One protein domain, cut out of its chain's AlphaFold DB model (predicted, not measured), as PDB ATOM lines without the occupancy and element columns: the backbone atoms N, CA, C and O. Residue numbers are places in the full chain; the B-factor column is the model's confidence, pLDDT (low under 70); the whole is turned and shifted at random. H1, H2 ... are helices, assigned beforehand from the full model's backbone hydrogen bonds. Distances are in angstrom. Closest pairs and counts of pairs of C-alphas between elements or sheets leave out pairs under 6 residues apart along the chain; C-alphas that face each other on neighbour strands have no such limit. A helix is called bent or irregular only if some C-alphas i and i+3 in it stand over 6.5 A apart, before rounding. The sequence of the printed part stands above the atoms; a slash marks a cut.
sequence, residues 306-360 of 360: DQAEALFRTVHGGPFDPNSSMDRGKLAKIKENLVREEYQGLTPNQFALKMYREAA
ATOM      1  N   ASP A 306      18.056  38.433 -54.427       83.19
ATOM      2  CA  ASP A 306      17.271  37.377 -55.075       83.19
ATOM      3  C   ASP A 306      16.190  36.779 -54.156       83.19
ATOM      4  O   ASP A 306      15.088  36.434 -54.596       83.19
ATOM      5  N   GLN A 307      16.468  36.668 -52.850       88.44
ATOM      6  CA  GLN A 307      15.518  36.098 -51.893       88.44
ATOM      7  C   GLN A 307      14.373  37.073 -51.595       88.44
ATOM      8  O   GLN A 307      13.220  36.656 -51.443       88.44
ATOM      9  N   ALA A 308      14.668  38.373 -51.543       91.31
ATOM     10  CA  ALA A 308      13.662  39.405 -51.323       91.31
ATOM     11  C   ALA A 308      12.710  39.528 -52.523       91.31
ATOM     12  O   ALA A 308      11.499  39.656 -52.332       91.31
ATOM     13  N   GLU A 309      13.229  39.427 -53.747       90.38
ATOM     14  CA  GLU A 309      12.416  39.454 -54.968       90.38
ATOM     15  C   GLU A 309      11.501  38.226 -55.085       90.38
ATOM     16  O   GLU A 309      10.317  38.358 -55.411       90.38
ATOM     17  N   ALA A 310      11.995  37.035 -54.728       90.38
ATOM     18  CA  ALA A 310      11.173  35.824 -54.684       90.38
ATOM     19  C   ALA A 310      10.024  35.935 -53.661       90.38
ATOM     20  O   ALA A 310       8.888  35.518 -53.923       90.38
ATOM     21  N   LEU A 311      10.293  36.540 -52.499       94.12
ATOM     22  CA  LEU A 311       9.277  36.785 -51.477       94.12
ATOM     23  C   LEU A 311       8.283  37.871 -51.882       94.12
ATOM     24  O   LEU A 311       7.107  37.753 -51.541       94.12
ATOM     25  N   PHE A 312       8.708  38.872 -52.656       96.00
ATOM     26  CA  PHE A 312       7.849  39.964 -53.114       96.00
ATOM     27  C   PHE A 312       6.568  39.453 -53.776       96.00
ATOM     28  O   PHE A 312       5.463  39.866 -53.416       96.00
ATOM     29  N   ARG A 313       6.707  38.477 -54.681       93.94
ATOM     30  CA  ARG A 313       5.568  37.874 -55.381       93.94
ATOM     31  C   ARG A 313       4.613  37.149 -54.438       93.94
ATOM     32  O   ARG A 313       3.402  37.191 -54.646       93.94
ATOM     33  N   THR A 314       5.146  36.504 -53.405       93.69
ATOM     34  CA  THR A 314       4.345  35.764 -52.421       93.69
ATOM     35  C   THR A 314       3.597  36.709 -51.487       93.69
ATOM     36  O   THR A 314       2.419  36.496 -51.215       93.69
ATOM     37  N   VAL A 315       4.263  37.769 -51.020       94.00
ATOM     38  CA  VAL A 315       3.675  38.738 -50.091       94.00
ATOM     39  C   VAL A 315       2.644  39.609 -50.799       94.00
ATOM     40  O   VAL A 315       1.550  39.784 -50.286       94.00
ATOM     41  N   HIS A 316       2.955  40.144 -51.981       92.56
ATOM     42  CA  HIS A 316       2.131  41.178 -52.617       92.56
ATOM     43  C   HIS A 316       1.298  40.692 -53.808       92.56
ATOM     44  O   HIS A 316       0.515  41.468 -54.352       92.56
ATOM     45  N   GLY A 317       1.431  39.424 -54.206       91.56
ATOM     46  CA  GLY A 317       0.586  38.803 -55.232       91.56
ATOM     47  C   GLY A 317       0.910  39.188 -56.680       91.56
ATOM     48  O   GLY A 317       0.169  38.798 -57.577       91.56
ATOM     49  N   GLY A 318       2.007  39.911 -56.930       92.88
ATOM     50  CA  GLY A 318       2.421  40.351 -58.267       92.88
ATOM     51  C   GLY A 318       3.944  40.375 -58.443       92.88
ATOM     52  O   GLY A 318       4.669  40.324 -57.449       92.88
ATOM     53  N   PRO A 319       4.449  40.400 -59.691       95.25
ATOM     54  CA  PRO A 319       5.873  40.599 -59.945       95.25
ATOM     55  C   PRO A 319       6.319  41.990 -59.467       95.25
ATOM     56  O   PRO A 319       5.526  42.929 -59.449       95.25
ATOM     57  N   PHE A 320       7.585  42.109 -59.075       95.81
ATOM     58  CA  PHE A 320       8.191  43.389 -58.710       95.81
ATOM     59  C   PHE A 320       8.373  44.268 -59.956       95.81
ATOM     60  O   PHE A 320       8.964  43.822 -60.939       95.81
ATOM     61  N   ASP A 321       7.889  45.513 -59.907       95.69
ATOM     62  CA  ASP A 321       8.177  46.529 -60.923       95.69
ATOM     63  C   ASP A 321       9.304  47.465 -60.435       95.69
ATOM     64  O   ASP A 321       9.081  48.266 -59.518       95.69
ATOM     65  N   PRO A 322      10.504  47.429 -61.049       95.19
ATOM     66  CA  PRO A 322      11.624  48.278 -60.644       95.19
ATOM     67  C   PRO A 322      11.356  49.779 -60.840       95.19
ATOM     68  O   PRO A 322      11.961  50.606 -60.149       95.19
ATOM     69  N   ASN A 323      10.438  50.152 -61.737       96.00
ATOM     70  CA  ASN A 323      10.094  51.551 -61.995       96.00
ATOM     71  C   ASN A 323       9.091  52.100 -60.967       96.00
ATOM     72  O   ASN A 323       9.052  53.308 -60.706       96.00
ATOM     73  N   SER A 324       8.329  51.225 -60.307       96.75
ATOM     74  CA  SER A 324       7.350  51.596 -59.288       96.75
ATOM     75  C   SER A 324       8.036  52.008 -57.983       96.75
ATOM     76  O   SER A 324       8.700  51.226 -57.299       96.75
ATOM     77  N   SER A 325       7.862  53.271 -57.582       95.75
ATOM     78  CA  SER A 325       8.366  53.759 -56.288       95.75
ATOM     79  C   SER A 325       7.724  53.028 -55.101       95.75
ATOM     80  O   SER A 325       8.399  52.793 -54.098       95.75
ATOM     81  N   MET A 326       6.457  52.616 -55.222       95.81
ATOM     82  CA  MET A 326       5.774  51.850 -54.176       95.81
ATOM     83  C   MET A 326       6.386  50.462 -54.001       95.81
ATOM     84  O   MET A 326       6.574  50.015 -52.870       95.81
ATOM     85  N   ASP A 327       6.701  49.785 -55.104       96.38
ATOM     86  CA  ASP A 327       7.234  48.426 -55.047       96.38
ATOM     87  C   ASP A 327       8.680  48.424 -54.561       96.38
ATOM     88  O   ASP A 327       9.045  47.570 -53.758       96.38
ATOM     89  N   ARG A 328       9.466  49.454 -54.899       95.75
ATOM     90  CA  ARG A 328      10.776  49.684 -54.269       95.75
ATOM     91  C   ARG A 328      10.669  49.854 -52.751       95.75
ATOM     92  O   ARG A 328      11.449  49.253 -52.017       95.75
ATOM     93  N   GLY A 329       9.678  50.607 -52.270       95.38
ATOM     94  CA  GLY A 329       9.424  50.765 -50.833       95.38
ATOM     95  C   GLY A 329       9.015  49.458 -50.142       95.38
ATOM     96  O   GLY A 329       9.484  49.157 -49.048       95.38
ATOM     97  N   LYS A 330       8.177  48.644 -50.790       95.00
ATOM     98  CA  LYS A 330       7.790  47.313 -50.294       95.00
ATOM     99  C   LYS A 330       8.973  46.341 -50.267       95.00
ATOM    100  O   LYS A 330       9.173  45.665 -49.264       95.00
ATOM    101  N   LEU A 331       9.783  46.304 -51.327       95.44
ATOM    102  CA  LEU A 331      10.968  45.449 -51.401       95.44
ATOM    103  C   LEU A 331      11.984  45.821 -50.313       95.44
ATOM    104  O   LEU A 331      12.536  44.935 -49.667       95.44
ATOM    105  N   ALA A 332      12.172  47.118 -50.043       95.00
ATOM    106  CA  ALA A 332      13.010  47.582 -48.939       95.00
ATOM    107  C   ALA A 332      12.511  47.071 -47.574       95.00
ATOM    108  O   ALA A 332      13.311  46.566 -46.791       95.00
ATOM    109  N   LYS A 333      11.193  47.101 -47.321       94.88
ATOM    110  CA  LYS A 333      10.599  46.527 -46.098       94.88
ATOM    111  C   LYS A 333      10.787  45.014 -45.999       94.88
ATOM    112  O   LYS A 333      11.038  44.502 -44.914       94.88
ATOM    113  N   ILE A 334      10.680  44.290 -47.118       94.38
ATOM    114  CA  ILE A 334      10.960  42.845 -47.149       94.38
ATOM    115  C   ILE A 334      12.417  42.591 -46.759       94.38
ATOM    116  O   ILE A 334      12.658  41.756 -45.892       94.38
ATOM    117  N   LYS A 335      13.369  43.334 -47.343       94.50
ATOM    118  CA  LYS A 335      14.799  43.222 -47.015       94.50
ATOM    119  C   LYS A 335      15.072  43.530 -45.544       94.50
ATOM    120  O   LYS A 335      15.804  42.785 -44.907       94.50
ATOM    121  N   GLU A 336      14.457  44.575 -44.998       93.88
ATOM    122  CA  GLU A 336      14.597  44.939 -43.585       93.88
ATOM    123  C   GLU A 336      14.076  43.832 -42.657       93.88
ATOM    124  O   GLU A 336      14.774  43.413 -41.733       93.88
ATOM    125  N   ASN A 337      12.878  43.309 -42.931       94.00
ATOM    126  CA  ASN A 337      12.274  42.262 -42.113       94.00
ATOM    127  C   ASN A 337      13.022  40.935 -42.225       94.00
ATOM    128  O   ASN A 337      13.082  40.210 -41.242       94.00
ATOM    129  N   LEU A 338      13.640  40.624 -43.368       93.12
ATOM    130  CA  LEU A 338      14.370  39.365 -43.559       93.12
ATOM    131  C   LEU A 338      15.561  39.196 -42.606       93.12
ATOM    132  O   LEU A 338      15.984  38.078 -42.321       93.12
ATOM    133  N   VAL A 339      16.109  40.312 -42.136       93.31
ATOM    134  CA  VAL A 339      17.294  40.347 -41.276       93.31
ATOM    135  C   VAL A 339      16.915  40.207 -39.803       93.31
ATOM    136  O   VAL A 339      17.726  39.764 -38.991       93.31
ATOM    137  N   ARG A 340      15.671  40.544 -39.450       93.25
ATOM    138  CA  ARG A 340      15.169  40.444 -38.080       93.25
ATOM    139  C   ARG A 340      15.057  38.973 -37.674       93.25
ATOM    140  O   ARG A 340      14.492  38.163 -38.406       93.25
ATOM    141  N   GLU A 341      15.550  38.635 -36.483       92.44
ATOM    142  CA  GLU A 341      15.569  37.258 -35.946       92.44
ATOM    143  C   GLU A 341      14.189  36.596 -35.975       92.44
ATOM    144  O   GLU A 341      14.039  35.413 -36.262       92.44
ATOM    145  N   GLU A 342      13.154  37.396 -35.750       92.62
ATOM    146  CA  GLU A 342      11.769  36.959 -35.679       92.62
ATOM    147  C   GLU A 342      11.163  36.506 -37.025       92.62
ATOM    148  O   GLU A 342      10.042  35.986 -37.049       92.62
ATOM    149  N   TYR A 343      11.857  36.775 -38.134       92.44
ATOM    150  CA  TYR A 343      11.482  36.396 -39.496       92.44
ATOM    151  C   TYR A 343      12.419  35.331 -40.084       92.44
ATOM    152  O   TYR A 343      12.136  34.784 -41.155       92.44
ATOM    153  N   GLN A 344      13.513  35.002 -39.391       92.38
ATOM    154  CA  GLN A 344      14.444  33.966 -39.824       92.38
ATOM    155  C   GLN A 344      13.786  32.582 -39.729       92.38
ATOM    156  O   GLN A 344      13.090  32.259 -38.768       92.38
ATOM    157  N   GLY A 345      13.986  31.753 -40.756       90.88
ATOM    158  CA  GLY A 345      13.439  30.392 -40.815       90.88
ATOM    159  C   GLY A 345      11.941  30.293 -41.135       90.88
ATOM    160  O   GLY A 345      11.419  29.182 -41.220       90.88
ATOM    161  N   LEU A 346      11.241  31.414 -41.351       93.56
ATOM    162  CA  LEU A 346       9.844  31.387 -41.781       93.56
ATOM    163  C   LEU A 346       9.720  30.951 -43.244       93.56
ATOM    164  O   LEU A 346      10.482  31.369 -44.117       93.56
ATOM    165  N   THR A 347       8.690  30.154 -43.533       94.06
ATOM    166  CA  THR A 347       8.295  29.886 -44.923       94.06
ATOM    167  C   THR A 347       7.755  31.166 -45.585       94.06
ATOM    168  O   THR A 347       7.221  32.031 -44.885       94.06
ATOM    169  N   PRO A 348       7.791  31.293 -46.927       94.38
ATOM    170  CA  PRO A 348       7.276  32.470 -47.637       94.38
ATOM    171  C   PRO A 348       5.851  32.892 -47.241       94.38
ATOM    172  O   PRO A 348       5.577  34.076 -47.047       94.38
ATOM    173  N   ASN A 349       4.950  31.924 -47.046       93.81
ATOM    174  CA  ASN A 349       3.571  32.195 -46.632       93.81
ATOM    175  C   ASN A 349       3.483  32.676 -45.175       93.81
ATOM    176  O   ASN A 349       2.679  33.551 -44.867       93.81
ATOM    177  N   GLN A 350       4.305  32.131 -44.274       95.44
ATOM    178  CA  GLN A 350       4.360  32.580 -42.878       95.44
ATOM    179  C   GLN A 350       4.968  33.977 -42.763       95.44
ATOM    180  O   GLN A 350       4.449  34.798 -42.010       95.44
ATOM    181  N   PHE A 351       6.013  34.260 -43.546       95.69
ATOM    182  CA  PHE A 351       6.601  35.590 -43.660       95.69
ATOM    183  C   PHE A 351       5.547  36.610 -44.110       95.69
ATOM    184  O   PHE A 351       5.349  37.623 -43.441       95.69
ATOM    185  N   ALA A 352       4.804  36.306 -45.183       94.38
ATOM    186  CA  ALA A 352       3.724  37.161 -45.676       94.38
ATOM    187  C   ALA A 352       2.644  37.397 -44.612       94.38
ATOM    188  O   ALA A 352       2.286  38.540 -44.333       94.38
ATOM    189  N   LEU A 353       2.155  36.330 -43.971       94.88
ATOM    190  CA  LEU A 353       1.140  36.433 -42.920       94.88
ATOM    191  C   LEU A 353       1.608  37.281 -41.738       94.88
ATOM    192  O   LEU A 353       0.818  38.058 -41.207       94.88
ATOM    193  N   LYS A 354       2.867  37.139 -41.320       94.88
ATOM    194  CA  LYS A 354       3.424  37.926 -40.220       94.88
ATOM    195  C   LYS A 354       3.561  39.399 -40.605       94.88
ATOM    196  O   LYS A 354       3.063  40.252 -39.876       94.88
ATOM    197  N   MET A 355       4.090  39.684 -41.794       93.50
ATOM    198  CA  MET A 355       4.198  41.052 -42.301       93.50
ATOM    199  C   MET A 355       2.823  41.745 -42.388       93.50
ATOM    200  O   MET A 355       2.695  42.907 -42.010       93.50
ATOM    201  N   TYR A 356       1.772  41.037 -42.821       90.94
ATOM    202  CA  TYR A 356       0.407  41.583 -42.858       90.94
ATOM    203  C   TYR A 356      -0.216  41.807 -41.479       90.94
ATOM    204  O   TYR A 356      -1.091  42.658 -41.352       90.94
ATOM    205  N   ARG A 357       0.203  41.054 -40.456       93.81
ATOM    206  CA  ARG A 357      -0.259  41.257 -39.074       93.81
ATOM    207  C   ARG A 357       0.366  42.486 -38.429       93.81
ATOM    208  O   ARG A 357      -0.295  43.110 -37.619       93.81
ATOM    209  N   GLU A 358       1.606  42.814 -38.777       91.06
ATOM    210  CA  GLU A 358       2.297  44.006 -38.263       91.06
ATOM    211  C   GLU A 358       1.901  45.290 -39.000       91.06
ATOM    212  O   GLU A 358       2.034  46.382 -38.458       91.06
ATOM    213  N   ALA A 359       1.428  45.171 -40.244       84.94
ATOM    214  CA  ALA A 359       0.973  46.304 -41.047       84.94
ATOM    215  C   ALA A 359      -0.505  46.686 -40.817       84.94
ATOM    216  O   ALA A 359      -0.940  47.707 -41.355       84.94
ATOM    217  N   ALA A 360      -1.267  45.853 -40.101       70.81
ATOM    218  CA  ALA A 360      -2.678  46.057 -39.762       70.81
ATOM    219  C   ALA A 360      -2.812  46.651 -38.360       70.81
ATOM    220  O   ALA A 360      -3.717  47.500 -38.191       70.81
TER     221      ALA A 360
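Overview. This is residues 306 to 360 of the 360 residues of an uncharacterized protein of Euryarchaeota archaeon (UniProt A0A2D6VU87). Three helices form a small compact cluster, with H1 crossing one side of the longer H2 at a steep angle and packing on H3 near its far end. H2 and H3 come near each other, and the links before and after H2 hold the two ends of the longest axis, Asn 323 and Glu 341. The printed part has 55 residues with three named helices, in the order H1, H2, H3, and no named strand; the class is all helix. It is compact, with a radius of gyration of the C-alphas of 10.5 A, and spans 30 by 25 by 17 A.

Arrangement. H1, residues 306 to 316, touches H2, residues 325 to 339; the closest C-alphas, those of Ala 308 and Lys 335, are 5.9 A apart. Their lines stand at a steep tilt of 66 degrees, opposite ways. H1 also touches H3, residues 348 to 358; the closest C-alphas, those of Val 315 and Ala 352, are 4.7 A apart. This is a steep tilt of 61 degrees, the same way. H2 and H3 are near each other, with 7 pairs of C-alphas within 10 A and the closest 8.2 A apart. Every O i to N i+4 pair is within hydrogen-bond range in H3, against 5 of 7 in H1 and 10 of 11 in H2.

Along the chain. H1 begins at C-alpha 306 (17.271, 37.377, -55.075) and is 15.8 A long from first to last C-alpha. It is neither bent nor irregular, but only just: C-alphas 310 and 313 are 6.0 A apart. H2 begins at C-alpha 325 (8.366, 53.759, -56.288) and measures 22.0 A. H3 measures 15.7 A and ends at C-alpha 358 (2.297, 44.006, -38.263).

Size, cuts and confidence. The two C-alphas farthest apart, those of Asn 323 and Glu 341, are 30.2 A apart. The printed part has no cut and ends at Ala 360, the chain's last residue. Both links, H1 to H2 and H2 to H3, are short, with 8 residues each. The mean pLDDT of the printed part is 93.1, and no printed residue is under 70.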